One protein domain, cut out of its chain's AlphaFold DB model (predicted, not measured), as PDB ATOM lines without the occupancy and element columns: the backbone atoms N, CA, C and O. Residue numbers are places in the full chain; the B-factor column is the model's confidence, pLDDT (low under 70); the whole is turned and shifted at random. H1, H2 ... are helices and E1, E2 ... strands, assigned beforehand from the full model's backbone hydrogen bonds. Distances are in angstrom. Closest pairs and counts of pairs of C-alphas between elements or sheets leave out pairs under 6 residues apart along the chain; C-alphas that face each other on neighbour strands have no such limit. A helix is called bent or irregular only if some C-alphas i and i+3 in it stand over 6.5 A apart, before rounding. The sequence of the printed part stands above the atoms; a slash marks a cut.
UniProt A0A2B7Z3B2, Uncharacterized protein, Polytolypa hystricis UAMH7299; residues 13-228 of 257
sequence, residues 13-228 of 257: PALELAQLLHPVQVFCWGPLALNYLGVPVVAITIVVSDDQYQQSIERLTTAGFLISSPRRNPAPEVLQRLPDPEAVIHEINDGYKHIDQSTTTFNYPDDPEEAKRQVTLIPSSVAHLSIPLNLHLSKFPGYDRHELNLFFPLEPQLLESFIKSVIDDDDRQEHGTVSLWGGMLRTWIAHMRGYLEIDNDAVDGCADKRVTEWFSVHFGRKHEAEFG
ATOM      1  N   PRO A  13     137.393 105.471  58.521       84.56
ATOM      2  CA  PRO A  13     138.084 106.385  59.437       84.56
ATOM      3  C   PRO A  13     139.612 106.219  59.520       84.56
ATOM      4  O   PRO A  13     140.333 107.189  59.714       84.56
ATOM      5  N   ALA A  14     140.138 104.998  59.383       88.81
ATOM      6  CA  ALA A  14     141.581 104.762  59.409       88.81
ATOM      7  C   ALA A  14     142.257 105.241  58.114       88.81
ATOM      8  O   ALA A  14     143.372 105.757  58.156       88.81
ATOM      9  N   LEU A  15     141.573 105.098  56.973       90.06
ATOM     10  CA  LEU A  15     142.033 105.615  55.682       90.06
ATOM     11  C   LEU A  15     142.051 107.147  55.662       90.06
ATOM     12  O   LEU A  15     143.023 107.727  55.190       90.06
ATOM     13  N   GLU A  16     141.023 107.791  56.215       91.19
ATOM     14  CA  GLU A  16     140.962 109.249  56.374       91.19
ATOM     15  C   GLU A  16     142.155 109.769  57.193       91.19
ATOM     16  O   GLU A  16     142.885 110.654  56.747       91.19
ATOM     17  N   LEU A  17     142.418 109.156  58.352       92.25
ATOM     18  CA  LEU A  17     143.565 109.511  59.193       92.25
ATOM     19  C   LEU A  17     144.900 109.273  58.480       92.25
ATOM     20  O   LEU A  17     145.807 110.096  58.593       92.25
ATOM     21  N   ALA A  18     145.031 108.181  57.725       92.81
ATOM     22  CA  ALA A  18     146.232 107.912  56.942       92.81
ATOM     23  C   ALA A  18     146.454 108.979  55.859       92.81
ATOM     24  O   ALA A  18     147.556 109.517  55.760       92.81
ATOM     25  N   GLN A  19     145.411 109.342  55.107       93.50
ATOM     26  CA  GLN A  19     145.466 110.417  54.112       93.50
ATOM     27  C   GLN A  19     145.897 111.740  54.742       93.50
ATOM     28  O   GLN A  19     146.794 112.407  54.226       93.50
ATOM     29  N   LEU A  20     145.304 112.085  55.884       94.38
ATOM     30  CA  LEU A  20     145.589 113.328  56.586       94.38
ATOM     31  C   LEU A  20     147.020 113.389  57.135       94.38
ATOM     32  O   LEU A  20     147.681 114.428  57.086       94.38
ATOM     33  N   LEU A  21     147.511 112.268  57.659       94.56
ATOM     34  CA  LEU A  21     148.836 112.180  58.259       94.56
ATOM     35  C   LEU A  21     149.949 111.952  57.228       94.56
ATOM     36  O   LEU A  21     151.119 112.111  57.571       94.56
ATOM     37  N   HIS A  22     149.637 111.663  55.964       91.62
ATOM     38  CA  HIS A  22     150.634 111.374  54.931       91.62
ATOM     39  C   HIS A  22     151.737 112.457  54.832       91.62
ATOM     40  O   HIS A  22     151.423 113.645  54.721       91.62
ATOM     41  N   PRO A  23     153.045 112.115  54.866       91.44
ATOM     42  CA  PRO A  23     153.626 110.779  54.707       91.44
ATOM     43  C   PRO A  23     153.929 110.015  56.012       91.44
ATOM     44  O   PRO A  23     154.603 108.988  55.950       91.44
ATOM     45  N   VAL A  24     153.470 110.482  57.180       92.00
ATOM     46  CA  VAL A  24     153.656 109.787  58.473       92.00
ATOM     47  C   VAL A  24     153.037 108.399  58.404       92.00
ATOM     48  O   VAL A  24     151.918 108.264  57.930       92.00
ATOM     49  N   GLN A  25     153.708 107.358  58.884       91.38
ATOM     50  CA  GLN A  25     153.095 106.027  58.889       91.38
ATOM     51  C   GLN A  25     152.093 105.887  60.021       91.38
ATOM     52  O   GLN A  25     152.376 106.250  61.160       91.38
ATOM     53  N   VAL A  26     150.950 105.294  59.704       93.81
ATOM     54  CA  VAL A  26     149.861 105.074  60.644       93.81
ATOM     55  C   VAL A  26     149.678 103.579  60.827       93.81
ATOM     56  O   VAL A  26     149.371 102.855  59.880       93.81
ATOM     57  N   PHE A  27     149.846 103.115  62.057       94.62
ATOM     58  CA  PHE A  27     149.638 101.726  62.434       94.62
ATOM     59  C   PHE A  27     148.349 101.606  63.244       94.62
ATOM     60  O   PHE A  27     148.175 102.282  64.252       94.62
ATOM     61  N   CYS A  28     147.430 100.745  62.829       94.44
ATOM     62  CA  CYS A  28     146.235 100.462  63.615       94.44
ATOM     63  C   CYS A  28     146.604  99.685  64.882       94.44
ATOM     64  O   CYS A  28     147.423  98.767  64.836       94.44
ATOM     65  N   TRP A  29     145.956 100.007  66.001       96.00
ATOM     66  CA  TRP A  29     146.171  99.317  67.272       96.00
ATOM     67  C   TRP A  29     144.870  99.157  68.064       96.00
ATOM     68  O   TRP A  29     143.819  99.664  67.662       96.00
ATOM     69  N   GLY A  30     144.921  98.417  69.174       94.19
ATOM     70  CA  GLY A  30     143.778  98.244  70.070       94.19
ATOM     71  C   GLY A  30     142.535  97.685  69.352       94.19
ATOM     72  O   GLY A  30     142.658  96.781  68.516       94.19
ATOM     73  N   PRO A  31     141.328  98.222  69.623       91.44
ATOM     74  CA  PRO A  31     140.084  97.723  69.035       91.44
ATOM     75  C   PRO A  31     140.030  97.807  67.508       91.44
ATOM     76  O   PRO A  31     139.421  96.945  66.884       91.44
ATOM     77  N   LEU A  32     140.686  98.789  66.882       91.50
ATOM     78  CA  LEU A  32     140.701  98.912  65.423       91.50
ATOM     79  C   LEU A  32     141.479  97.765  64.761       91.50
ATOM     80  O   LEU A  32     141.023  97.194  63.771       91.50
ATOM     81  N   ALA A  33     142.634  97.401  65.326       93.81
ATOM     82  CA  ALA A  33     143.424  96.272  64.840       93.81
ATOM     83  C   ALA A  33     142.707  94.934  65.084       93.81
ATOM     84  O   ALA A  33     142.638  94.094  64.190       93.81
ATOM     85  N   LEU A  34     142.084  94.770  66.256       93.44
ATOM     86  CA  LEU A  34     141.247  93.606  66.563       93.44
ATOM     87  C   LEU A  34     140.062  93.469  65.596       93.44
ATOM     88  O   LEU A  34     139.786  92.373  65.108       93.44
ATOM     89  N   ASN A  35     139.385  94.581  65.291       90.75
ATOM     90  CA  ASN A  35     138.285  94.617  64.330       90.75
ATOM     91  C   ASN A  35     138.713  94.131  62.955       90.75
ATOM     92  O   ASN A  35     138.068  93.267  62.364       90.75
ATOM     93  N   TYR A  36     139.847  94.646  62.494       90.50
ATOM     94  CA  TYR A  36     140.428  94.269  61.223       90.50
ATOM     95  C   TYR A  36     140.739  92.762  61.134       90.50
ATOM     96  O   TYR A  36     140.491  92.150  60.092       90.50
ATOM     97  N   LEU A  37     141.198  92.145  62.228       90.88
ATOM     98  CA  LEU A  37     141.470  90.704  62.312       90.88
ATOM     99  C   LEU A  37     140.203  89.832  62.448       90.88
ATOM    100  O   LEU A  37     140.282  88.614  62.290       90.88
ATOM    101  N   GLY A  38     139.032  90.433  62.688       88.12
ATOM    102  CA  GLY A  38     137.740  89.737  62.731       88.12
ATOM    103  C   GLY A  38     137.036  89.726  64.092       88.12
ATOM    104  O   GLY A  38     135.989  89.085  64.225       88.12
ATOM    105  N   VAL A  39     137.563  90.435  65.100       86.56
ATOM    106  CA  VAL A  39     136.930  90.581  66.423       86.56
ATOM    107  C   VAL A  39     135.867  91.690  66.377       86.56
ATOM    108  O   VAL A  39     136.166  92.798  65.954       86.56
ATOM    109  N   PRO A  40     134.621  91.482  66.833       82.81
ATOM    110  CA  PRO A  40     133.545  92.470  66.701       82.81
ATOM    111  C   PRO A  40     133.617  93.595  67.756       82.81
ATOM    112  O   PRO A  40     132.681  93.800  68.522       82.81
ATOM    113  N   VAL A  41     134.723  94.340  67.790       79.88
ATOM    114  CA  VAL A  41     134.946  95.512  68.657       79.88
ATOM    115  C   VAL A  41     135.090  96.785  67.821       79.88
ATOM    116  O   VAL A  41     135.482  96.709  66.659       79.88
ATOM    117  N   VAL A  42     134.740  97.949  68.379       70.62
ATOM    118  CA  VAL A  42     134.747  99.235  67.658       70.62
ATOM    119  C   VAL A  42     135.314 100.360  68.531       70.62
ATOM    120  O   VAL A  42     134.711 100.752  69.520       70.62
ATOM    121  N   ALA A  43     136.494 100.867  68.171       79.00
ATOM    122  CA  ALA A  43     137.076 102.140  68.613       79.00
ATOM    123  C   ALA A  43     138.272 102.460  67.700       79.00
ATOM    124  O   ALA A  43     138.848 101.542  67.115       79.00
ATOM    125  N   ILE A  44     138.649 103.736  67.572       86.00
ATOM    126  CA  ILE A  44     139.750 104.155  66.694       86.00
ATOM    127  C   ILE A  44     140.982 104.471  67.544       86.00
ATOM    128  O   ILE A  44     141.024 105.449  68.292       86.00
ATOM    129  N   THR A  45     142.010 103.643  67.397       92.88
ATOM    130  CA  THR A  45     143.313 103.846  68.031       92.88
ATOM    131  C   THR A  45     144.394 103.643  66.986       92.88
ATOM    132  O   THR A  45     144.409 102.623  66.291       92.88
ATOM    133  N   ILE A  46     145.269 104.635  66.861       95.56
ATOM    134  CA  ILE A  46     146.368 104.615  65.904       95.56
ATOM    135  C   ILE A  46     147.693 104.877  66.607       95.56
ATOM    136  O   ILE A  46     147.773 105.617  67.586       95.56
ATOM    137  N   VAL A  47     148.732 104.252  66.076       97.00
ATOM    138  CA  VAL A  47     150.109 104.349  66.528       97.00
ATOM    139  C   VAL A  47     150.931 105.014  65.433       97.00
ATOM    140  O   VAL A  47     150.794 104.687  64.252       97.00
ATOM    141  N   VAL A  48     151.791 105.940  65.837       95.94
ATOM    142  CA  VAL A  48     152.810 106.568  64.986       95.94
ATOM    143  C   VAL A  48     154.168 106.394  65.648       95.94
ATOM    144  O   VAL A  48     154.248 106.097  66.843       95.94
ATOM    145  N   SER A  49     155.243 106.565  64.885       95.12
ATOM    146  CA  SER A  49     156.576 106.509  65.470       95.12
ATOM    147  C   SER A  49     156.802 107.665  66.440       95.12
ATOM    148  O   SER A  49     156.268 108.762  66.268       95.12
ATOM    149  N   ASP A  50     157.588 107.409  67.482       95.94
ATOM    150  CA  ASP A  50     157.883 108.390  68.529       95.94
ATOM    151  C   ASP A  50     158.458 109.702  67.965       95.94
ATOM    152  O   ASP A  50     158.084 110.787  68.407       95.94
ATOM    153  N   ASP A  51     159.305 109.625  66.933       94.94
ATOM    154  CA  ASP A  51     159.895 110.784  66.249       94.94
ATOM    155  C   ASP A  51     158.873 111.599  65.438       94.94
ATOM    156  O   ASP A  51     159.060 112.797  65.229       94.94
ATOM    157  N   GLN A  52     157.769 110.976  65.016       95.06
ATOM    158  CA  GLN A  52     156.693 111.615  64.253       95.06
ATOM    159  C   GLN A  52     155.500 112.017  65.131       95.06
ATOM    160  O   GLN A  52     154.532 112.596  64.629       95.06
ATOM    161  N   TYR A  53     155.549 111.746  66.438       97.19
ATOM    162  CA  TYR A  53     154.415 111.923  67.341       97.19
ATOM    163  C   TYR A  53     153.944 113.380  67.432       97.19
ATOM    164  O   TYR A  53     152.782 113.671  67.147       97.19
ATOM    165  N   GLN A  54     154.852 114.314  67.732       97.88
ATOM    166  CA  GLN A  54     154.510 115.740  67.840       97.88
ATOM    167  C   GLN A  54     154.028 116.322  66.507       97.88
ATOM    168  O   GLN A  54     153.003 116.997  66.456       97.88
ATOM    169  N   GLN A  55     154.692 115.967  65.402       97.25
ATOM    170  CA  GLN A  55     154.258 116.376  64.064       97.25
ATOM    171  C   GLN A  55     152.842 115.870  63.738       97.25
ATOM    172  O   GLN A  55     152.064 116.564  63.084       97.25
ATOM    173  N   SER A  56     152.497 114.660  64.176       97.62
ATOM    174  CA  SER A  56     151.166 114.085  63.966       97.62
ATOM    175  C   SER A  56     150.097 114.834  64.761       97.62
ATOM    176  O   SER A  56     149.026 115.101  64.218       97.62
ATOM    177  N   ILE A  57     150.398 115.234  66.002       98.19
ATOM    178  CA  ILE A  57     149.514 116.082  66.820       98.19
ATOM    179  C   ILE A  57     149.247 117.411  66.107       98.19
ATOM    180  O   ILE A  57     148.090 117.768  65.891       98.19
ATOM    181  N   GLU A  58     150.298 118.110  65.671       97.81
ATOM    182  CA  GLU A  58     150.180 119.399  64.974       97.81
ATOM    183  C   GLU A  58     149.335 119.301  63.696       97.81
ATOM    184  O   GLU A  58     148.505 120.173  63.420       97.81
ATOM    185  N   ARG A  59     149.514 118.223  62.924       97.31
ATOM    186  CA  ARG A  59     148.735 117.965  61.705       97.31
ATOM    187  C   ARG A  59     147.260 117.742  62.002       97.31
ATOM    188  O   ARG A  59     146.427 118.360  61.345       97.31
ATOM    189  N   LEU A  60     146.938 116.908  62.992       96.69
ATOM    190  CA  LEU A  60     145.551 116.668  63.394       96.69
ATOM    191  C   LEU A  60     144.896 117.970  63.867       96.69
ATOM    192  O   LEU A  60     143.816 118.319  63.397       96.69
ATOM    193  N   THR A  61     145.572 118.745  64.717       96.88
ATOM    194  CA  THR A  61     145.047 120.033  65.191       96.88
ATOM    195  C   THR A  61     144.836 121.030  64.051       96.88
ATOM    196  O   THR A  61     143.792 121.678  63.991       96.88
ATOM    197  N   THR A  62     145.773 121.118  63.102       96.50
ATOM    198  CA  THR A  62     145.643 121.986  61.914       96.50
ATOM    199  C   THR A  62     144.454 121.580  61.040       96.50
ATOM    200  O   THR A  62     143.813 122.428  60.424       96.50
ATOM    201  N   ALA A  63     144.125 120.290  61.021       95.00
ATOM    202  CA  ALA A  63     142.985 119.733  60.305       95.00
ATOM    203  C   ALA A  63     141.644 119.890  61.042       95.00
ATOM    204  O   ALA A  63     140.630 119.374  60.580       95.00
ATOM    205  N   GLY A  64     141.628 120.579  62.186       94.50
ATOM    206  CA  GLY A  64     140.418 120.856  62.960       94.50
ATOM    207  C   GLY A  64     140.104 119.826  64.046       94.50
ATOM    208  O   GLY A  64     139.111 119.985  64.752       94.50
ATOM    209  N   PHE A  65     140.938 118.799  64.238       94.38
ATOM    210  CA  PHE A  65     140.756 117.865  65.348       94.38
ATOM    211  C   PHE A  65     141.019 118.567  66.683       94.38
ATOM    212  O   PHE A  65     142.076 119.168  66.901       94.38
ATOM    213  N   LEU A  66     140.071 118.447  67.609       93.62
ATOM    214  CA  LEU A  66     140.154 119.095  68.916       93.62
ATOM    215  C   LEU A  66     140.727 118.128  69.946       93.62
ATOM    216  O   LEU A  66     140.145 117.068  70.183       93.62
ATOM    217  N   ILE A  67     141.835 118.505  70.587       95.12
ATOM    218  CA  ILE A  67     142.393 117.746  71.715       95.12
ATOM    219  C   ILE A  67     141.330 117.637  72.814       95.12
ATOM    220  O   ILE A  67     140.647 118.605  73.148       95.12
ATOM    221  N   SER A  68     141.175 116.438  73.363       92.81
ATOM    222  CA  SER A  68     140.182 116.128  74.386       92.81
ATOM    223  C   SER A  68     140.651 114.988  75.282       92.81
ATOM    224  O   SER A  68     141.592 114.272  74.950       92.81
ATOM    225  N   SER A  69     139.964 114.794  76.404       89.75
ATOM    226  CA  SER A  69     140.157 113.605  77.232       89.75
ATOM    227  C   SER A  69     139.412 112.403  76.637       89.75
ATOM    228  O   SER A  69     138.308 112.577  76.100       89.75
ATOM    229  N   PRO A  70     139.962 111.182  76.748       90.50
ATOM    230  CA  PRO A  70     139.251 109.974  76.358       90.50
ATOM    231  C   PRO A  70     137.934 109.834  77.119       90.50
ATOM    232  O   PRO A  70     137.853 110.059  78.327       90.50
ATOM    233  N   ARG A  71     136.885 109.426  76.413       87.69
ATOM    234  CA  ARG A  71     135.566 109.225  77.008       87.69
ATOM    235  C   ARG A  71     135.411 107.799  77.474       87.69
ATOM    236  O   ARG A  71     135.312 106.876  76.670       87.69
ATOM    237  N   ARG A  72     135.348 107.650  78.792       86.62
ATOM    238  CA  ARG A  72     135.176 106.357  79.467       86.62
ATOM    239  C   ARG A  72     133.981 106.333  80.407       86.62
ATOM    240  O   ARG A  72     133.824 105.386  81.170       86.62
ATOM    241  N   ASN A  73     133.145 107.368  80.358       84.88
ATOM    242  CA  ASN A  73     131.990 107.467  81.233       84.88
ATOM    243  C   ASN A  73     131.036 106.300  80.947       84.88
ATOM    244  O   ASN A  73     130.665 106.091  79.785       84.88
ATOM    245  N   PRO A  74     130.617 105.558  81.984       86.12
ATOM    246  CA  PRO A  74     129.522 104.613  81.862       86.12
ATOM    247  C   PRO A  74     128.272 105.297  81.302       86.12
ATOM    248  O   PRO A  74     128.101 106.515  81.413       86.12
ATOM    249  N   ALA A  75     127.379 104.504  80.712       87.00
ATOM    250  CA  ALA A  75     126.134 105.031  80.171       87.00
ATOM    251  C   ALA A  75     125.330 105.773  81.266       87.00
ATOM    252  O   ALA A  75     125.356 105.346  82.429       87.00
ATOM    253  N   PRO A  76     124.619 106.871  80.942       88.00
ATOM    254  CA  PRO A  76     123.927 107.688  81.941       88.00
ATOM    255  C   PRO A  76     122.976 106.888  82.838       88.00
ATOM    256  O   PRO A  76     122.898 107.133  84.038       88.00
ATOM    257  N   GLU A  77     122.293 105.887  82.284       91.94
ATOM    258  CA  GLU A  77     121.397 104.990  83.012       91.94
ATOM    259  C   GLU A  77     122.115 104.064  84.004       91.94
ATOM    260  O   GLU A  77     121.497 103.605  84.966       91.94
ATOM    261  N   VAL A  78     123.406 103.786  83.791       89.81
ATOM    262  CA  VAL A  78     124.259 103.069  84.749       89.81
ATOM    263  C   VAL A  78     124.669 104.025  85.859       89.81
ATOM    264  O   VAL A  78     124.479 103.701  87.027       89.81
ATOM    265  N   LEU A  79     125.148 105.222  85.502       89.88
ATOM    266  CA  LEU A  79     125.574 106.241  86.465       89.88
ATOM    267  C   LEU A  79     124.445 106.630  87.425       89.88
ATOM    268  O   LEU A  79     124.658 106.665  88.629       89.88
ATOM    269  N   GLN A  80     123.221 106.820  86.927       92.38
ATOM    270  CA  GLN A  80     122.051 107.165  87.751       92.38
ATOM    271  C   GLN A  80     121.697 106.117  88.820       92.38
ATOM    272  O   GLN A  80     120.947 106.421  89.746       92.38
ATOM    273  N   ARG A  81     122.192 104.880  88.689       93.25
ATOM    274  CA  ARG A  81     121.939 103.785  89.639       93.25
ATOM    275  C   ARG A  81     123.040 103.638  90.686       93.25
ATOM    276  O   ARG A  81     122.882 102.826  91.598       93.25
ATOM    277  N   LEU A  82     124.149 104.362  90.548       92.25
ATOM    278  CA  LEU A  82     125.289 104.250  91.448       92.25
ATOM    279  C   LEU A  82     125.111 105.167  92.668       92.25
ATOM    280  O   LEU A  82     124.639 106.292  92.514       92.25
ATOM    281  N   PRO A  83     125.513 104.717  93.873       93.12
ATOM    282  CA  PRO A  83     125.485 105.556  95.073       93.12
ATOM    283  C   PRO A  83     126.361 106.810  94.959       93.12
ATOM    284  O   PRO A  83     125.986 107.856  95.481       93.12
ATOM    285  N   ASP A  84     127.505 106.698  94.277       94.69
ATOM    286  CA  ASP A  84     128.439 107.796  94.018       94.69
ATOM    287  C   ASP A  84     129.004 107.685  92.586       94.69
ATOM    288  O   ASP A  84     129.990 106.980  92.347       94.69
ATOM    289  N   PRO A  85     128.348 108.321  91.599       92.75
ATOM    290  CA  PRO A  85     128.777 108.268  90.204       92.75
ATOM    291  C   PRO A  85     130.132 108.948  89.962       92.75
ATOM    292  O   PRO A  85     130.895 108.495  89.110       92.75
ATOM    293  N   GLU A  86     130.445 110.009  90.710       93.19
ATOM    294  CA  GLU A  86     131.677 110.784  90.535       93.19
ATOM    295  C   GLU A  86     132.896 110.001  91.022       93.19
ATOM    296  O   GLU A  86     133.916 109.967  90.333       93.19
ATOM    297  N   ALA A  87     132.781 109.295  92.154       93.38
ATOM    298  CA  ALA A  87     133.840 108.407  92.629       93.38
ATOM    299  C   ALA A  87     134.161 107.300  91.612       93.38
ATOM    300  O   ALA A  87     135.331 107.024  91.353       93.38
ATOM    301  N   VAL A  88     133.140 106.714  90.977       92.31
ATOM    302  CA  VAL A  88     133.336 105.683  89.943       92.31
ATOM    303  C   VAL A  88     133.993 106.263  88.690       92.31
ATOM    304  O   VAL A  88     134.884 105.639  88.120       92.31
ATOM    305  N   ILE A  89     133.606 107.468  88.260       92.00
ATOM    306  CA  ILE A  89     134.272 108.150  87.140       92.00
ATOM    307  C   ILE A  89     135.741 108.437  87.479       92.00
ATOM    308  O   ILE A  89     136.615 108.246  86.630       92.00
ATOM    309  N   HIS A  90     136.028 108.870  88.707       92.56
ATOM    310  CA  HIS A  90     137.391 109.115  89.170       92.56
ATOM    311  C   HIS A  90     138.230 107.832  89.165       92.56
ATOM    312  O   HIS A  90     139.313 107.827  88.591       92.56
ATOM    313  N   GLU A  91     137.709 106.736  89.722       92.44
ATOM    314  CA  GLU A  91     138.365 105.422  89.714       92.44
ATOM    315  C   GLU A  91     138.644 104.938  88.285       92.44
ATOM    316  O   GLU A  91     139.747 104.475  87.984       92.44
ATOM    317  N   ILE A  92     137.672 105.110  87.379       92.75
ATOM    318  CA  ILE A  92     137.857 104.797  85.961       92.75
ATOM    319  C   ILE A  92     139.022 105.599  85.394       92.75
ATOM    320  O   ILE A  92     139.919 105.013  84.803       92.75
ATOM    321  N   ASN A  93     139.044 106.917  85.569       93.19
ATOM    322  CA  ASN A  93     140.111 107.745  85.009       93.19
ATOM    323  C   ASN A  93     141.479 107.447  85.639       93.19
ATOM    324  O   ASN A  93     142.475 107.379  84.918       93.19
ATOM    325  N   ASP A  94     141.534 107.188  86.945       92.38
ATOM    326  CA  ASP A  94     142.762 106.790  87.636       92.38
ATOM    327  C   ASP A  94     143.338 105.492  87.067       92.38
ATOM    328  O   ASP A  94     144.543 105.409  86.814       92.38
ATOM    329  N   GLY A  95     142.482 104.514  86.764       92.69
ATOM    330  CA  GLY A  95     142.890 103.242  86.168       92.69
ATOM    331  C   GLY A  95     143.474 103.343  84.751       92.69
ATOM    332  O   GLY A  95     144.044 102.362  84.277       92.69
ATOM    333  N   TYR A  96     143.357 104.498  84.080       94.00
ATOM    334  CA  TYR A  96     143.956 104.784  82.762       94.00
ATOM    335  C   TYR A  96     144.954 105.950  82.793       94.00
ATOM    336  O   TYR A  96     145.517 106.318  81.762       94.00
ATOM    337  N   LYS A  97     145.221 106.532  83.965       92.00
ATOM    338  CA  LYS A  97     146.007 107.764  84.100       92.00
ATOM    339  C   LYS A  97     147.371 107.694  83.416       92.00
ATOM    340  O   LYS A  97     147.801 108.670  82.809       92.00
ATOM    341  N   HIS A  98     148.048 106.552  83.498       90.38
ATOM    342  CA  HIS A  98     149.378 106.396  82.917       90.38
ATOM    343  C   HIS A  98     149.369 106.435  81.380       90.38
ATOM    344  O   HIS A  98     150.160 107.164  80.772       90.38
ATOM    345  N   ILE A  99     148.452 105.692  80.750       94.06
ATOM    346  CA  ILE A  99     148.321 105.701  79.289       94.06
ATOM    347  C   ILE A  99     147.858 107.080  78.797       94.06
ATOM    348  O   ILE A  99     148.359 107.574  77.791       94.06
ATOM    349  N   ASP A 100     146.996 107.762  79.550       94.75
ATOM    350  CA  ASP A 100     146.506 109.101  79.201       94.75
ATOM    351  C   ASP A 100     147.596 110.171  79.244       94.75
ATOM    352  O   ASP A 100     147.593 111.091  78.435       94.75
ATOM    353  N   GLN A 101     148.563 110.042  80.150       94.75
ATOM    354  CA  GLN A 101     149.716 110.945  80.215       94.75
ATOM    355  C   GLN A 101     150.684 110.770  79.040       94.75
ATOM    356  O   GLN A 101     151.474 111.670  78.756       94.75
ATOM    357  N   SER A 102     150.630 109.616  78.373       96.00
ATOM    358  CA  SER A 102     151.566 109.230  77.314       96.00
ATOM    359  C   SER A 102     150.925 109.244  75.922       96.00
ATOM    360  O   SER A 102     151.572 108.890  74.939       96.00
ATOM    361  N   THR A 103     149.647 109.618  75.824       97.44
ATOM    362  CA  THR A 103     148.865 109.595  74.583       97.44
ATOM    363  C   THR A 103     148.085 110.893  74.399       97.44
ATOM    364  O   THR A 103     147.973 111.708  75.309       97.44
ATOM    365  N   THR A 104     147.566 111.116  73.190       97.81
ATOM    366  CA  THR A 104     146.763 112.305  72.883       97.81
ATOM    367  C   THR A 104     145.482 111.861  72.203       97.81
ATOM    368  O   THR A 104     145.521 111.169  71.182       97.81
ATOM    369  N   THR A 105     144.343 112.261  72.759       96.25
ATOM    370  CA  THR A 105     143.027 111.947  72.205       96.25
ATOM    371  C   THR A 105     142.410 113.175  71.559       96.25
ATOM    372  O   THR A 105     142.491 114.288  72.074       96.25
ATOM    373  N   PHE A 106     141.758 112.963  70.422       95.06
ATOM    374  CA  PHE A 106     141.118 114.009  69.646       95.06
ATOM    375  C   PHE A 106     139.651 113.684  69.387       95.06
ATOM    376  O   PHE A 106     139.315 112.532  69.110       95.06
ATOM    377  N   ASN A 107     138.794 114.703  69.418       92.69
ATOM    378  CA  ASN A 107     137.462 114.653  68.822       92.69
ATOM    379  C   ASN A 107     137.565 114.955  67.319       92.69
ATOM    380  O   ASN A 107     138.351 115.816  66.912       92.69
ATOM    381  N   TYR A 108     136.744 114.282  66.511       90.38
ATOM    382  CA  TYR A 108     136.610 114.591  65.084       90.38
ATOM    383  C   TYR A 108     135.944 115.967  64.861       90.38
ATOM    384  O   TYR A 108     135.030 116.309  65.617       90.38
ATOM    385  N   PRO A 109     136.365 116.740  63.836       85.31
ATOM    386  CA  PRO A 109     135.880 118.105  63.586       85.31
ATOM    387  C   PRO A 109     134.393 118.199  63.206       85.31
ATOM    388  O   PRO A 109     133.725 119.141  63.624       85.31
ATOM    389  N   ASP A 110     133.864 117.219  62.464       76.75
ATOM    390  CA  ASP A 110     132.526 117.288  61.844       76.75
ATOM    391  C   ASP A 110     131.511 116.305  62.442       76.75
ATOM    392  O   ASP A 110     130.489 115.992  61.824       76.75
ATOM    393  N   ASP A 111     131.792 115.752  63.622       73.31
ATOM    394  CA  ASP A 111     130.928 114.712  64.167       73.31
ATOM    395  C   ASP A 111     129.731 115.307  64.923       73.31
ATOM    396  O   ASP A 111     129.932 116.143  65.810       73.31
ATOM    397  N   PRO A 112     128.486 114.876  64.628       62.19
ATOM    398  CA  PRO A 112     127.320 115.304  65.386       62.19
ATOM    399  C   PRO A 112     127.538 115.069  66.882       62.19
ATOM    400  O   PRO A 112     128.149 114.071  67.279       62.19
ATOM    401  N   GLU A 113     126.970 115.942  67.719       56.97
ATOM    402  CA  GLU A 113     127.051 115.861  69.187       56.97
ATOM    403  C   GLU A 113     126.621 114.485  69.760       56.97
ATOM    404  O   GLU A 113     126.951 114.146  70.897       56.97
ATOM    405  N   GLU A 114     125.920 113.666  68.979       49.31
ATOM    406  CA  GLU A 114     125.484 112.316  69.348       49.31
ATOM    407  C   GLU A 114     126.484 111.207  68.962       49.31
ATOM    408  O   GLU A 114     126.542 110.188  69.646       49.31
ATOM    409  N   ALA A 115     127.296 111.391  67.911       59.16
ATOM    410  CA  ALA A 115     128.260 110.389  67.437       59.16
ATOM    411  C   ALA A 115     129.649 110.553  68.076       59.16
ATOM    412  O   ALA A 115     130.300 109.549  68.371       59.16
ATOM    413  N   LYS A 116     130.064 111.812  68.317       69.19
ATOM    414  CA  LYS A 116     131.292 112.261  69.006       69.19
ATOM    415  C   LYS A 116     132.445 111.236  69.026       69.19
ATOM    416  O   LYS A 116     132.953 110.855  70.088       69.19
ATOM    417  N   ARG A 117     132.865 110.806  67.840       85.44
ATOM    418  CA  ARG A 117     133.983 109.903  67.594       85.44
ATOM    419  C   ARG A 117     135.260 110.515  68.141       85.44
ATOM    420  O   ARG A 117     135.548 111.698  67.941       85.44
ATOM    421  N   GLN A 118     136.040 109.664  68.794       91.00
ATOM    422  CA  GLN A 118     137.378 109.992  69.251       91.00
ATOM    423  C   GLN A 118     138.409 109.106  68.566       91.00
ATOM    424  O   GLN A 118     138.161 107.928  68.298       91.00
ATOM    425  N   VAL A 119     139.580 109.680  68.311       93.44
ATOM    426  CA  VAL A 119     140.786 108.941  67.948       93.44
ATOM    427  C   VAL A 119     141.841 109.168  69.013       93.44
ATOM    428  O   VAL A 119     142.078 110.300  69.428       93.44
ATOM    429  N   THR A 120     142.476 108.086  69.456       95.38
ATOM    430  CA  THR A 120     143.647 108.165  70.337       95.38
ATOM    431  C   THR A 120     144.905 107.895  69.527       95.38
ATOM    432  O   THR A 120     145.012 106.852  68.878       95.38
ATOM    433  N   LEU A 121     145.826 108.856  69.561       97.19
ATOM    434  CA  LEU A 121     147.147 108.794  68.956       97.19
ATOM    435  C   LEU A 121     148.165 108.349  70.009       97.19
ATOM    436  O   LEU A 121     148.316 108.992  71.055       97.19
ATOM    437  N   ILE A 122     148.877 107.268  69.705       97.50
ATOM    438  CA  ILE A 122     149.784 106.596  70.634       97.50
ATOM    439  C   ILE A 122     151.206 106.566  70.049       97.50
ATOM    440  O   ILE A 122     151.370 106.190  68.885       97.50
ATOM    441  N   PRO A 123     152.242 106.947  70.813       97.38
ATOM    442  CA  PRO A 123     153.630 106.743  70.404       97.38
ATOM    443  C   PRO A 123     153.984 105.251  70.334       97.38
ATOM    444  O   PRO A 123     153.516 104.452  71.150       97.38
ATOM    445  N   SER A 124     154.839 104.851  69.393       96.06
ATOM    446  CA  SER A 124     155.195 103.437  69.216       96.06
ATOM    447  C   SER A 124     155.825 102.785  70.439       96.06
ATOM    448  O   SER A 124     155.546 101.612  70.695       96.06
ATOM    449  N   SER A 125     156.621 103.532  71.207       95.69
ATOM    450  CA  SER A 125     157.223 103.060  72.456       95.69
ATOM    451  C   SER A 125     156.179 102.629  73.484       95.69
ATOM    452  O   SER A 125     156.336 101.578  74.097       95.69
ATOM    453  N   VAL A 126     155.083 103.382  73.601       96.00
ATOM    454  CA  VAL A 126     153.982 103.125  74.540       96.00
ATOM    455  C   VAL A 126     153.164 101.905  74.109       96.00
ATOM    456  O   VAL A 126     152.760 101.080  74.927       96.00
ATOM    457  N   ALA A 127     152.929 101.762  72.804       96.56
ATOM    458  CA  ALA A 127     152.220 100.608  72.255       96.56
ATOM    459  C   ALA A 127     153.100  99.350  72.148       96.56
ATOM    460  O   ALA A 127     152.594  98.287  71.799       96.56
ATOM    461  N   HIS A 128     154.416  99.452  72.363       96.06
ATOM    462  CA  HIS A 128     155.397  98.399  72.069       96.06
ATOM    463  C   HIS A 128     155.248  97.783  70.668       96.06
ATOM    464  O   HIS A 128     155.506  96.593  70.453       96.06
ATOM    465  N   LEU A 129     154.806  98.586  69.700       92.31
ATOM    466  CA  LEU A 129     154.580  98.126  68.339       92.31
ATOM    467  C   LEU A 129     155.864  98.317  67.526       92.31
ATOM    468  O   LEU A 129     156.398  99.420  67.441       92.31
ATOM    469  N   SER A 130     156.368  97.237  66.926       85.19
ATOM    470  CA  SER A 130     157.626  97.276  66.175       85.19
ATOM    471  C   SER A 130     157.435  97.954  64.821       85.19
ATOM    472  O   SER A 130     156.992  97.330  63.862       85.19
ATOM    473  N   ILE A 131     157.786  99.235  64.726       83.44
ATOM    474  CA  ILE A 131     157.703  99.978  63.465       83.44
ATOM    475  C   ILE A 131     158.880  99.594  62.551       83.44
ATOM    476  O   ILE A 131     160.041  99.751  62.944       83.44
ATOM    477  N   PRO A 132     158.625  99.102  61.325       73.44
ATOM    478  CA  PRO A 132     159.688  98.750  60.393       73.44
ATOM    479  C   PRO A 132     160.506  99.977  59.969       73.44
ATOM    480  O   PRO A 132     159.967 100.941  59.437       73.44
ATOM    481  N   LEU A 133     161.833  99.898  60.106       66.75
ATOM    482  CA  LEU A 133     162.753 100.967  59.687       66.75
ATOM    483  C   LEU A 133     162.807 101.167  58.157       66.75
ATOM    484  O   LEU A 133     163.156 102.246  57.689       66.75
ATOM    485  N   ASN A 134     162.473 100.136  57.365       63.75
ATOM    486  CA  ASN A 134     162.630 100.131  55.905       63.75
ATOM    487  C   ASN A 134     161.295  99.961  55.172       63.75
ATOM    488  O   ASN A 134     160.854  98.848  54.888       63.75
ATOM    489  N   LEU A 135     160.688 101.085  54.791       60.62
ATOM    490  CA  LEU A 135     159.324 101.150  54.243       60.62
ATOM    491  C   LEU A 135     159.219 100.957  52.731       60.62
ATOM    492  O   LEU A 135     158.132 100.985  52.150       60.62
ATOM    493  N   HIS A 136     160.361 100.759  52.086       57.25
ATOM    494  CA  HIS A 136     160.437 100.486  50.657       57.25
ATOM    495  C   HIS A 136     160.212  99.007  50.325       57.25
ATOM    496  O   HIS A 136     160.133  98.652  49.151       57.25
ATOM    497  N   LEU A 137     160.093  98.140  51.335       56.69
ATOM    498  CA  LEU A 137     159.769  96.738  51.116       56.69
ATOM    499  C   LEU A 137     158.301  96.602  50.696       56.69
ATOM    500  O   LEU A 137     157.394  97.169  51.299       56.69
ATOM    501  N   SER A 138     158.060  95.826  49.641       57.34
ATOM    502  CA  SER A 138     156.712  95.528  49.142       57.34
ATOM    503  C   SER A 138     155.917  94.613  50.079       57.34
ATOM    504  O   SER A 138     154.703  94.495  49.934       57.34
ATOM    505  N   LYS A 139     156.589  93.972  51.044       63.91
ATOM    506  CA  LYS A 139     155.997  93.130  52.084       63.91
ATOM    507  C   LYS A 139     156.641  93.445  53.426       63.91
ATOM    508  O   LYS A 139     157.866  93.439  53.534       63.91
ATOM    509  N   PHE A 140     155.805  93.664  54.432       73.12
ATOM    510  CA  PHE A 140     156.218  93.888  55.811       73.12
ATOM    511  C   PHE A 140     155.890  92.638  56.616       73.12
ATOM    512  O   PHE A 140     154.709  92.342  56.805       73.12
ATOM    513  N   PRO A 141     156.893  91.861  57.056       78.56
ATOM    514  CA  PRO A 141     156.638  90.731  57.936       78.56
ATOM    515  C   PRO A 141     155.852  91.207  59.161       78.56
ATOM    516  O   PRO A 141     156.243  92.180  59.797       78.56
ATOM    517  N   GLY A 142     154.725  90.558  59.454       87.31
ATOM    518  CA  GLY A 142     153.885  90.910  60.600       87.31
ATOM    519  C   GLY A 142     152.858  92.020  60.358       87.31
ATOM    520  O   GLY A 142     152.120  92.328  61.289       87.31
ATOM    521  N   TYR A 143     152.755  92.587  59.148       90.88
ATOM    522  CA  TYR A 143     151.772  93.630  58.833       90.88
ATOM    523  C   TYR A 143     151.124  93.438  57.464       90.88
ATOM    524  O   TYR A 143     151.801  93.155  56.475       90.88
ATOM    525  N   ASP A 144     149.831  93.739  57.382       89.75
ATOM    526  CA  ASP A 144     149.216  94.084  56.105       89.75
ATOM    527  C   ASP A 144     149.316  95.582  55.872       89.75
ATOM    528  O   ASP A 144     148.941  96.401  56.716       89.75
ATOM    529  N   ARG A 145     149.790  95.933  54.681       87.25
ATOM    530  CA  ARG A 145     149.815  97.305  54.197       87.25
ATOM    531  C   ARG A 145     148.584  97.559  53.338       87.25
ATOM    532  O   ARG A 145     148.326  96.819  52.392       87.25
ATOM    533  N   HIS A 146     147.879  98.637  53.649       82.50
ATOM    534  CA  HIS A 146     146.817  99.191  52.813       82.50
ATOM    535  C   HIS A 146     147.320 100.443  52.088       82.50
ATOM    536  O   HIS A 146     148.522 100.716  52.038       82.50
ATOM    537  N   GLU A 147     146.400 101.173  51.463       76.62
ATOM    538  CA  GLU A 147     146.694 102.385  50.706       76.62
ATOM    539  C   GLU A 147     147.579 103.380  51.480       76.62
ATOM    540  O   GLU A 147     147.489 103.526  52.702       76.62
ATOM    541  N   LEU A 148     148.430 104.084  50.723       79.12
ATOM    542  CA  LEU A 148     149.326 105.142  51.192       79.12
ATOM    543  C   LEU A 148     150.325 104.669  52.273       79.12
ATOM    544  O   LEU A 148     151.395 104.132  51.951       79.12
ATOM    545  N   ASN A 149     149.976 104.910  53.535       88.88
ATOM    546  CA  ASN A 149     150.795 104.874  54.746       88.88
ATOM    547  C   ASN A 149     150.077 104.163  55.912       88.88
ATOM    548  O   ASN A 149     150.473 104.355  57.059       88.88
ATOM    549  N   LEU A 150     149.034 103.368  55.630       91.50
ATOM    550  CA  LEU A 150     148.241 102.648  56.633       91.50
ATOM    551  C   LEU A 150     148.670 101.180  56.779       91.50
ATOM    552  O   LEU A 150     148.723 100.433  55.799       91.50
ATOM    553  N   PHE A 151     148.898 100.751  58.018       92.38
ATOM    554  CA  PHE A 151     149.383  99.416  58.356       92.38
ATOM    555  C   PHE A 151     148.517  98.759  59.431       92.38
ATOM    556  O   PHE A 151     148.148  99.385  60.424       92.38
ATOM    557  N   PHE A 152     148.242  97.469  59.261       92.19
ATOM    558  CA  PHE A 152     147.526  96.653  60.235       92.19
ATOM    559  C   PHE A 152     148.429  95.520  60.724       92.19
ATOM    560  O   PHE A 152     148.848  94.703  59.899       92.19
ATOM    561  N   PRO A 153     148.748  95.448  62.027       93.62
ATOM    562  CA  PRO A 153     149.527  94.342  62.565       93.62
ATOM    563  C   PRO A 153     148.747  93.027  62.463       93.62
ATOM    564  O   PRO A 153     147.538  92.981  62.704       93.62
ATOM    565  N   LEU A 154     149.461  91.962  62.117       92.06
ATOM    566  CA  LEU A 154     148.980  90.585  62.170       92.06
ATOM    567  C   LEU A 154     148.918  90.084  63.614       92.06
ATOM    568  O   LEU A 154     149.489  90.691  64.524       92.06
ATOM    569  N   GLU A 155     148.261  88.944  63.808       93.00
ATOM    570  CA  GLU A 155     147.992  88.339  65.109       93.00
ATOM    571  C   GLU A 155     149.237  88.254  66.012       93.00
ATOM    572  O   GLU A 155     149.154  88.761  67.131       93.00
ATOM    573  N   PRO A 156     150.401  87.725  65.572       92.31
ATOM    574  CA  PRO A 156     151.569  87.609  66.450       92.31
ATOM    575  C   PRO A 156     152.121  88.973  66.876       92.31
ATOM    576  O   PRO A 156     152.464  89.179  68.037       92.31
ATOM    577  N   GLN A 157     152.157  89.930  65.945       93.06
ATOM    578  CA  GLN A 157     152.725  91.254  66.181       93.06
ATOM    579  C   GLN A 157     151.850  92.093  67.115       93.06
ATOM    580  O   GLN A 157     152.369  92.814  67.970       93.06
ATOM    581  N   LEU A 158     150.528  92.002  66.946       95.81
ATOM    582  CA  LEU A 158     149.566  92.674  67.811       95.81
ATOM    583  C   LEU A 158     149.527  92.027  69.202       95.81
ATOM    584  O   LEU A 158     149.503  92.744  70.199       95.81
ATOM    585  N   LEU A 159     149.575  90.693  69.274       96.56
ATOM    586  CA  LEU A 159     149.595  89.965  70.540       96.56
ATOM    587  C   LEU A 159     150.848  90.289  71.358       96.56
ATOM    588  O   LEU A 159     150.736  90.619  72.537       96.56
ATOM    589  N   GLU A 160     152.028  90.246  70.735       96.25
ATOM    590  CA  GLU A 160     153.285  90.629  71.384       96.25
ATOM    591  C   GLU A 160     153.215  92.058  71.936       96.25
ATOM    592  O   GLU A 160     153.587  92.298  73.084       96.25
ATOM    593  N   SER A 161     152.704  92.992  71.133       97.25
ATOM    594  CA  SER A 161     152.526  94.391  71.522       97.25
ATOM    595  C   SER A 161     151.614  94.531  72.747       97.25
ATOM    596  O   SER A 161     152.007  95.173  73.719       97.25
ATOM    597  N   PHE A 162     150.452  93.866  72.774       97.81
ATOM    598  CA  PHE A 162     149.570  93.895  73.944       97.81
ATOM    599  C   PHE A 162     150.211  93.287  75.189       97.81
ATOM    600  O   PHE A 162     150.095  93.873  76.261       97.81
ATOM    601  N   ILE A 163     150.896  92.148  75.074       97.88
ATOM    602  CA  ILE A 163     151.542  91.507  76.228       97.88
ATOM    603  C   ILE A 163     152.640  92.407  76.797       97.88
ATOM    604  O   ILE A 163     152.717  92.572  78.011       97.88
ATOM    605  N   LYS A 164     153.458  93.029  75.940       97.62
ATOM    606  CA  LYS A 164     154.467  93.995  76.390       97.62
ATOM    607  C   LYS A 164     153.825  95.175  77.113       97.62
ATOM    608  O   LYS A 164     154.270  95.498  78.207       97.62
ATOM    609  N   SER A 165     152.740  95.737  76.573       96.75
ATOM    610  CA  SER A 165     151.994  96.804  77.251       96.75
ATOM    611  C   SER A 165     151.408  96.358  78.594       96.75
ATOM    612  O   SER A 165     151.355  97.161  79.516       96.75
ATOM    613  N   VAL A 166     150.979  95.096  78.730       96.44
ATOM    614  CA  VAL A 166     150.507  94.562  80.019       96.44
ATOM    615  C   VAL A 166     151.648  94.451  81.016       96.44
ATOM    616  O   VAL A 166     151.503  94.886  82.147       96.44
ATOM    617  N   ILE A 167     152.775  93.874  80.603       95.81
ATOM    618  CA  ILE A 167     153.945  93.707  81.464       95.81
ATOM    619  C   ILE A 167     154.445  95.070  81.957       95.81
ATOM    620  O   ILE A 167     154.756  95.229  83.131       95.81
ATOM    621  N   ASP A 168     154.496  96.051  81.059       94.88
ATOM    622  CA  ASP A 168     154.928  97.410  81.367       94.88
ATOM    623  C   ASP A 168     153.920  98.131  82.286       94.88
ATOM    624  O   ASP A 168     154.312  98.915  83.150       94.88
ATOM    625  N   ASP A 169     152.616  97.867  82.151       93.94
ATOM    626  CA  ASP A 169     151.603  98.344  83.103       93.94
ATOM    627  C   ASP A 169     151.755  97.679  84.480       93.94
ATOM    628  O   ASP A 169     151.808  98.380  85.488       93.94
ATOM    629  N   ASP A 170     151.901  96.352  84.521       92.62
ATOM    630  CA  ASP A 170     152.064  95.563  85.747       92.62
ATOM    631  C   ASP A 170     153.321  95.977  86.531       92.62
ATOM    632  O   ASP A 170     153.265  96.113  87.751       92.62
ATOM    633  N   ASP A 171     154.443  96.227  85.843       91.94
ATOM    634  CA  ASP A 171     155.712  96.661  86.451       91.94
ATOM    635  C   ASP A 171     155.583  98.020  87.179       91.94
ATOM    636  O   ASP A 171     156.428  98.366  88.010       91.94
ATOM    637  N   ARG A 172     154.533  98.798  86.882       87.50
ATOM    638  CA  ARG A 172     154.247 100.100  87.507       87.50
ATOM    639  C   ARG A 172     153.238 100.027  88.642       87.50
ATOM    640  O   ARG A 172     153.115 100.999  89.387       87.50
ATOM    641  N   GLN A 173     152.498  98.928  88.752       85.62
ATOM    642  CA  GLN A 173     151.505  98.755  89.803       85.62
ATOM    643  C   GLN A 173     152.154  98.274  91.104       85.62
ATOM    644  O   GLN A 173     153.223  97.658  91.123       85.62
ATOM    645  N   GLU A 174     151.484  98.544  92.222       79.56
ATOM    646  CA  GLU A 174     151.825  97.891  93.482       79.56
ATOM    647  C   GLU A 174     151.614  96.376  93.353       79.56
ATOM    648  O   GLU A 174     150.731  95.905  92.633       79.56
ATOM    649  N   HIS A 175     152.437  95.586  94.044       71.69
ATOM    650  CA  HIS A 175     152.424  94.134  93.894       71.69
ATOM    651  C   HIS A 175     151.017  93.535  94.066       71.69
ATOM    652  O   HIS A 175     150.467  93.508  95.166       71.69
ATOM    653  N   GLY A 176     150.482  92.991  92.969       67.31
ATOM    654  CA  GLY A 176     149.210  92.269  92.938       67.31
ATOM    655  C   GLY A 176     147.985  93.099  92.549       67.31
ATOM    656  O   GLY A 176     146.895  92.530  92.499       67.31
ATOM    657  N   THR A 177     148.124  94.395  92.249       80.81
ATOM    658  CA  THR A 177     147.018  95.204  91.721       80.81
ATOM    659  C   THR A 177     147.050  95.255  90.193       80.81
ATOM    660  O   THR A 177     148.105  95.303  89.568       80.81
ATOM    661  N   VAL A 178     145.867  95.198  89.573       84.81
ATOM    662  CA  VAL A 178     145.696  95.306  88.118       84.81
ATOM    663  C   VAL A 178     144.985  96.619  87.838       84.81
ATOM    664  O   VAL A 178     143.887  96.841  88.350       84.81
ATOM    665  N   SER A 179     145.595  97.485  87.028       92.69
ATOM    666  CA  SER A 179     144.940  98.718  86.594       92.69
ATOM    667  C   SER A 179     143.783  98.406  85.634       92.69
ATOM    668  O   SER A 179     143.746  97.352  84.991       92.69
ATOM    669  N   LEU A 180     142.831  99.330  85.479       93.69
ATOM    670  CA  LEU A 180     141.758  99.152  84.492       93.69
ATOM    671  C   LEU A 180     142.303  99.088  83.060       93.69
ATOM    672  O   LEU A 180     141.755  98.357  82.232       93.69
ATOM    673  N   TRP A 181     143.400  99.792  82.777       94.44
ATOM    674  CA  TRP A 181     144.120  99.678  81.514       94.44
ATOM    675  C   TRP A 181     144.719  98.278  81.308       94.44
ATOM    676  O   TRP A 181     144.451  97.633  80.290       94.44
ATOM    677  N   GLY A 182     145.440  97.756  82.300       95.12
ATOM    678  CA  GLY A 182     145.983  96.399  82.290       95.12
ATOM    679  C   GLY A 182     144.893  95.327  82.173       95.12
ATOM    680  O   GLY A 182     145.088  94.311  81.500       95.12
ATOM    681  N   GLY A 183     143.719  95.554  82.771       94.81
ATOM    682  CA  GLY A 183     142.529  94.714  82.608       94.81
ATOM    683  C   GLY A 183     141.939  94.766  81.192       94.81
ATOM    684  O   GLY A 183     141.556  93.732  80.634       94.81
ATOM    685  N   MET A 184     141.915  95.946  80.567       94.44
ATOM    686  CA  MET A 184     141.471  96.119  79.180       94.44
ATOM    687  C   MET A 184     142.394  95.391  78.195       94.44
ATOM    688  O   MET A 184     141.918  94.644  77.340       94.44
ATOM    689  N   LEU A 185     143.712  95.529  78.351       96.25
ATOM    690  CA  LEU A 185     144.690  94.822  77.522       96.25
ATOM    691  C   LEU A 185     144.558  93.295  77.647       96.25
ATOM    692  O   LEU A 185     144.531  92.587  76.640       96.25
ATOM    693  N   ARG A 186     144.385  92.773  78.868       96.25
ATOM    694  CA  ARG A 186     144.094  91.346  79.102       96.25
ATOM    695  C   ARG A 186     142.802  90.900  78.423       96.25
ATOM    696  O   ARG A 186     142.756  89.807  77.866       96.25
ATOM    697  N   THR A 187     141.775  91.749  78.419       93.94
ATOM    698  CA  THR A 187     140.514  91.486  77.706       93.94
ATOM    699  C   THR A 187     140.736  91.401  76.196       93.94
ATOM    700  O   THR A 187     140.193  90.518  75.536       93.94
ATOM    701  N   TRP A 188     141.568  92.275  75.631       95.50
ATOM    702  CA  TRP A 188     141.942  92.213  74.218       95.50
ATOM    703  C   TRP A 188     142.721  90.943  73.879       95.50
ATOM    704  O   TRP A 188     142.396  90.290  72.891       95.50
ATOM    705  N   ILE A 189     143.667  90.533  74.724       95.75
ATOM    706  CA  ILE A 189     144.397  89.265  74.568       95.75
ATOM    707  C   ILE A 189     143.433  88.072  74.643       95.75
ATOM    708  O   ILE A 189     143.485  87.181  73.793       95.75
ATOM    709  N   ALA A 190     142.490  88.083  75.589       92.50
ATOM    710  CA  ALA A 190     141.446  87.068  75.692       92.50
ATOM    711  C   ALA A 190     140.559  87.028  74.436       92.50
ATOM    712  O   ALA A 190     140.229  85.947  73.948       92.50
ATOM    713  N   HIS A 191     140.214  88.184  73.859       90.81
ATOM    714  CA  HIS A 191     139.520  88.236  72.573       90.81
ATOM    715  C   HIS A 191     140.358  87.646  71.446       90.81
ATOM    716  O   HIS A 191     139.805  86.939  70.612       90.81
ATOM    717  N   MET A 192     141.667  87.882  71.408       92.38
ATOM    718  CA  MET A 192     142.524  87.259  70.402       92.38
ATOM    719  C   MET A 192     142.554  85.732  70.566       92.38
ATOM    720  O   MET A 192     142.314  85.015  69.598       92.38
ATOM    721  N   ARG A 193     142.731  85.216  71.790       89.75
ATOM    722  CA  ARG A 193     142.679  83.768  72.065       89.75
ATOM    723  C   ARG A 193     141.316  83.160  71.708       89.75
ATOM    724  O   ARG A 193     141.266  82.098  71.101       89.75
ATOM    725  N   GLY A 194     140.225  83.846  72.051       86.50
ATOM    726  CA  GLY A 194     138.852  83.370  71.869       86.50
ATOM    727  C   GLY A 194     138.302  83.497  70.445       86.50
ATOM    728  O   GLY A 194     137.778  82.531  69.904       86.50
ATOM    729  N   TYR A 195     138.397  84.687  69.842       84.94
ATOM    730  CA  TYR A 195     137.829  85.001  68.519       84.94
ATOM    731  C   TYR A 195     138.744  84.648  67.357       84.94
ATOM    732  O   TYR A 195     138.245  84.299  66.286       84.94
ATOM    733  N   LEU A 196     140.056  84.789  67.540       86.56
ATOM    734  CA  LEU A 196     141.029  84.539  66.477       86.56
ATOM    735  C   LEU A 196     141.659  83.147  66.585       86.56
ATOM    736  O   LEU A 196     142.404  82.772  65.687       86.56
ATOM    737  N   GLU A 197     141.329  82.394  67.643       85.12
ATOM    738  CA  GLU A 197     141.838  81.044  67.915       85.12
ATOM    739  C   GLU A 197     143.370  80.993  67.910       85.12
ATOM    740  O   GLU A 197     143.969  80.045  67.415       85.12
ATOM    741  N   ILE A 198     144.014  82.033  68.453       88.19
ATOM    742  CA  ILE A 198     145.476  82.108  68.482       88.19
ATOM    743  C   ILE A 198     146.055  80.901  69.213       88.19
ATOM    744  O   ILE A 198     145.682  80.643  70.358       88.19
ATOM    745  N   ASP A 199     146.986  80.209  68.564       88.50
ATOM    746  CA  ASP A 199     147.649  79.031  69.102       88.50
ATOM    747  C   ASP A 199     148.511  79.338  70.335       88.50
ATOM    748  O   ASP A 199     149.000  80.449  70.555       88.50
ATOM    749  N   ASN A 200     148.738  78.307  71.149       87.88
ATOM    750  CA  ASN A 200     149.534  78.408  72.374       87.88
ATOM    751  C   ASN A 200     151.005  78.789  72.129       87.88
ATOM    752  O   ASN A 200     151.690  79.171  73.076       87.88
ATOM    753  N   ASP A 201     151.495  78.640  70.899       88.19
ATOM    754  CA  ASP A 201     152.864  78.925  70.467       88.19
ATOM    755  C   ASP A 201     152.987  80.229  69.665       88.19
ATOM    756  O   ASP A 201     154.067  80.555  69.173       88.19
ATOM    757  N   ALA A 202     151.913  81.016  69.564       89.19
ATOM    758  CA  ALA A 202     151.862  82.192  68.699       89.19
ATOM    759  C   ALA A 202     152.895  83.280  69.019       89.19
ATOM    760  O   ALA A 202     153.197  84.111  68.163       89.19
ATOM    761  N   VAL A 203     153.437  83.279  70.238       92.56
ATOM    762  CA  VAL A 203     154.506  84.191  70.663       92.56
ATOM    763  C   VAL A 203     155.837  83.486  70.908       92.56
ATOM    764  O   VAL A 203     156.789  84.159  71.282       92.56
ATOM    765  N   ASP A 204     155.969  82.177  70.657       90.25
ATOM    766  CA  ASP A 204     157.212  81.423  70.915       90.25
ATOM    767  C   ASP A 204     158.410  81.961  70.105       90.25
ATOM    768  O   ASP A 204     159.563  81.788  70.500       90.25
ATOM    769  N   GLY A 205     158.148  82.640  68.981       87.25
ATOM    770  CA  GLY A 205     159.162  83.331  68.178       87.25
ATOM    771  C   GLY A 205     159.605  84.697  68.722       87.25
ATOM    772  O   GLY A 205     160.512  85.303  68.150       87.25
ATOM    773  N   CYS A 206     158.984  85.205  69.793       89.69
ATOM    774  CA  CYS A 206     159.325  86.494  70.384       89.69
ATOM    775  C   CYS A 206     160.705  86.441  71.054       89.69
ATOM    776  O   CYS A 206     161.009  85.538  71.834       89.69
ATOM    777  N   ALA A 207     161.547  87.444  70.792       90.56
ATOM    778  CA  ALA A 207     162.868  87.544  71.417       90.56
ATOM    779  C   ALA A 207     162.793  87.821  72.931       90.56
ATOM    780  O   ALA A 207     163.721  87.489  73.674       90.56
ATOM    781  N   ASP A 208     161.699  88.433  73.391       93.56
ATOM    782  CA  ASP A 208     161.476  88.735  74.799       93.56
ATOM    783  C   ASP A 208     160.830  87.544  75.518       93.56
ATOM    784  O   ASP A 208     159.638  87.262  75.386       93.56
ATOM    785  N   LYS A 209     161.623  86.861  76.348       95.62
ATOM    786  CA  LYS A 209     161.163  85.698  77.120       95.62
ATOM    787  C   LYS A 209     160.084  86.040  78.149       95.62
ATOM    788  O   LYS A 209     159.349  85.142  78.561       95.62
ATOM    789  N   ARG A 210     159.971  87.305  78.580       96.25
ATOM    790  CA  ARG A 210     158.891  87.727  79.484       96.25
ATOM    791  C   ARG A 210     157.543  87.612  78.781       96.25
ATOM    792  O   ARG A 210     156.594  87.151  79.400       96.25
ATOM    793  N   VAL A 211     157.483  87.936  77.487       96.94
ATOM    794  CA  VAL A 211     156.265  87.815  76.670       96.94
ATOM    795  C   VAL A 211     155.819  86.360  76.578       96.94
ATOM    796  O   VAL A 211     154.660  86.052  76.852       96.94
ATOM    797  N   THR A 212     156.744  85.454  76.247       96.19
ATOM    798  CA  THR A 212     156.434  84.021  76.115       96.19
ATOM    799  C   THR A 212     155.983  83.410  77.433       96.19
ATOM    800  O   THR A 212     155.021  82.644  77.475       96.19
ATOM    801  N   GLU A 213     156.661  83.765  78.527       96.88
ATOM    802  CA  GLU A 213     156.326  83.270  79.858       96.88
ATOM    803  C   GLU A 213     154.965  83.795  80.314       96.88
ATOM    804  O   GLU A 213     154.110  83.007  80.717       96.88
ATOM    805  N   TRP A 214     154.736  85.104  80.179       96.50
ATOM    806  CA  TRP A 214     153.480  85.745  80.552       96.50
ATOM    807  C   TRP A 214     152.305  85.129  79.784       96.50
ATOM    808  O   TRP A 214     151.328  84.689  80.391       96.50
ATOM    809  N   PHE A 215     152.418  84.990  78.458       96.25
ATOM    810  CA  PHE A 215     151.348  84.386  77.663       96.25
ATOM    811  C   PHE A 215     151.094  82.933  78.063       96.25
ATOM    812  O   PHE A 215     149.944  82.543  78.259       96.25
ATOM    813  N   SER A 216     152.153  82.140  78.250       94.75
ATOM    814  CA  SER A 216     152.025  80.742  78.661       94.75
ATOM    815  C   SER A 216     151.294  80.595  80.000       94.75
ATOM    816  O   SER A 216     150.475  79.686  80.130       94.75
ATOM    817  N   VAL A 217     151.587  81.457  80.979       95.19
ATOM    818  CA  VAL A 217     150.970  81.446  82.319       95.19
ATOM    819  C   VAL A 217     149.506  81.886  82.287       95.19
ATOM    820  O   VAL A 217     148.678  81.287  82.969       95.19
ATOM    821  N   HIS A 218     149.168  82.909  81.500       93.06
ATOM    822  CA  HIS A 218     147.834  83.513  81.547       93.06
ATOM    823  C   HIS A 218     146.840  82.942  80.530       93.06
ATOM    824  O   HIS A 218     145.646  82.908  80.813       93.06
ATOM    825  N   PHE A 219     147.308  82.502  79.361       91.62
ATOM    826  CA  PHE A 219     146.440  82.084  78.251       91.62
ATOM    827  C   PHE A 219     146.917  80.829  77.510       91.62
ATOM    828  O   PHE A 219     146.139  80.259  76.747       91.62
ATOM    829  N   GLY A 220     148.166  80.407  77.710       89.50
ATOM    830  CA  GLY A 220     148.805  79.335  76.950       89.50
ATOM    831  C   GLY A 220     149.001  78.033  77.728       89.50
ATOM    832  O   GLY A 220     148.189  77.629  78.556       89.50
ATOM    833  N   ARG A 221     150.120  77.350  77.451       91.81
ATOM    834  CA  ARG A 221     150.364  75.961  77.882       91.81
ATOM    835  C   ARG A 221     150.341  75.762  79.401       91.81
ATOM    836  O   ARG A 221     149.831  74.748  79.864       91.81
ATOM    837  N   LYS A 222     150.917  76.693  80.174       93.44
ATOM    838  CA  LYS A 222     150.937  76.594  81.647       93.44
ATOM    839  C   LYS A 222     149.538  76.800  82.222       93.44
ATOM    840  O   LYS A 222     149.141  76.028  83.086       93.44
ATOM    841  N   HIS A 223     148.786  77.758  81.681       92.12
ATOM    842  CA  HIS A 223     147.385  77.961  82.038       92.12
ATOM    843  C   HIS A 223     146.557  76.695  81.793       92.12
ATOM    844  O   HIS A 223     145.878  76.207  82.691       92.12
ATOM    845  N   GLU A 224     146.648  76.119  80.592       92.31
ATOM    846  CA  GLU A 224     145.856  74.937  80.240       92.31
ATOM    847  C   GLU A 224     146.245  73.689  81.044       92.31
ATOM    848  O   GLU A 224     145.399  72.840  81.320       92.31
ATOM    849  N   ALA A 225     147.511  73.573  81.451       93.19
ATOM    850  CA  ALA A 225     147.958  72.492  82.324       93.19
ATOM    851  C   ALA A 225     147.353  72.585  83.736       93.19
ATOM    852  O   ALA A 225     147.120  71.553  84.365       93.19
ATOM    853  N   GLU A 226     147.103  73.798  84.230       94.56
ATOM    854  CA  GLU A 226     146.547  74.043  85.563       94.56
ATOM    855  C   GLU A 226     145.011  74.020  85.570       94.56
ATOM    856  O   GLU A 226     144.402  73.395  86.438       94.56
ATOM    857  N   PHE A 227     144.379  74.658  84.582       90.50
ATOM    858  CA  PHE A 227     142.932  74.903  84.558       90.50
ATOM    859  C   PHE A 227     142.169  74.054  83.531       90.50
ATOM    860  O   PHE A 227     140.937  74.080  83.498       90.50
ATOM    861  N   GLY A 228     142.877  73.263  82.723       88.88
ATOM    862  CA  GLY A 228     142.313  72.511  81.605       88.88
ATOM    863  C   GLY A 228     142.318  73.303  80.290       88.88
ATOM    864  O   GLY A 228     142.608  74.500  80.273       88.88
TER     865      GLY A 228
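What this domain is: This is residues 13 to 228 of the 257 residues of an uncharacterized protein of Polytolypa hystricis UAMH7299 (UniProt A0A2B7Z3B2). A strongly twisted sheet of seven strands has H1 and H3 over one face; on the other side of the domain from H3 lies the helical hairpin H8 and H9, with H2 between the sheet and H9. H10 crosses H8 and leads out to H11, while H4 and the loop of residues 133 to 139 lie at opposite ends of the longest axis. The 216 printed residues hold eleven named helices and seven named strands, in the order H1 E1 H2 E2 H3 E3 H4 H5 H6 E4 E5 H7 E6 E7 H8 H9 H10 H11. The mixed sheet runs E3, E4, E5, E2, E1, E7, E6, and the class is mixed, helices and strands. The whole is compact, with a radius of gyration of the C-alphas of 18.0 A and spans of 57 by 52 by 29 A.

Where its parts are: The strands are E1, residues 26 to 28; E2, 44 to 48; E3, 66 to 68; E4, 104 to 107; E5, 118 to 123, 16.6 A long from C-alpha 118 at (137.378, 109.992, 69.251); E6, 143 to 145; and E7, 150 to 153. The helices are H1, residues 13 to 21, from C-alpha 13 at (138.084, 106.385, 59.437); H2, 30 to 37; H3, 50 to 62, 19.5 A; H4, 76 to 79; H5, 85 to 94, 14.3 A; H6, 97 to 101; H7, 124 to 127; H8, 155 to 170, 22.2 A; H9, 180 to 195, 21.7 A; H10, 209 to 218, 14.2 A; and H11, 221 to 227, ending with C-alpha 227 at (142.932, 74.903, 84.558). H3 is irregular: C-alphas 51 and 54 are 7.5 A apart.

How they stand to each other: E5 and E2 are parallel, with N 122 and O 46 2.9 A apart; E1 and E7 are parallel too, with N 151 and O 26 at 2.8 A. The hairpin E4 and E5 is antiparallel, with N 121 and O 104 at 2.8 A. H1 and H3 lie on the same face, making two layers, helices on one face of a sheet; H3 is over E5 at a height of 8.1 A. E2, H3 and E3 form a split strand-helix-strand unit, two strands of one sheet that follow each other among the strands, with a helix between them along the chain and E4 and E5 between them in the sheet, and its crossover is right-handed. H2 is at the sheet's level and touches H9, closest at the C-alphas of Leu 34 and Met 192, 7.5 A. H8, the hub, touches H7, H9 and H10; it stands to H9 at a shallow tilt of 25 degrees, opposite ways, closest at the C-alphas of Val 166 and Gly 182, 5.4 A. H10 is about perpendicular to H8, at 88 degrees, with the C-alphas of Ile 163 and Val 211 closest, 6.0 A. H10 and H11 only just touch, only at the corner, with 3 pairs of C-alphas within 8 A. H4, H5 and H6 are not on the sheet. Every O i to N i+4 pair is within hydrogen-bond range in H1, H2, H5, H6, H8, H9, H10 and H11, and 7 of 9 are in H3; H4 and H7 are too short for such a pair.

The domain as a whole: The two C-alphas farthest apart, those of Pro 83 and His 136, are 56.7 A apart. The printed part has no cut; the links H7 to E6 and H9 to H10 are long. Mean pLDDT of the printed part is 89.7, with residues 112 to 116, 133 to 139 and 176 under 70.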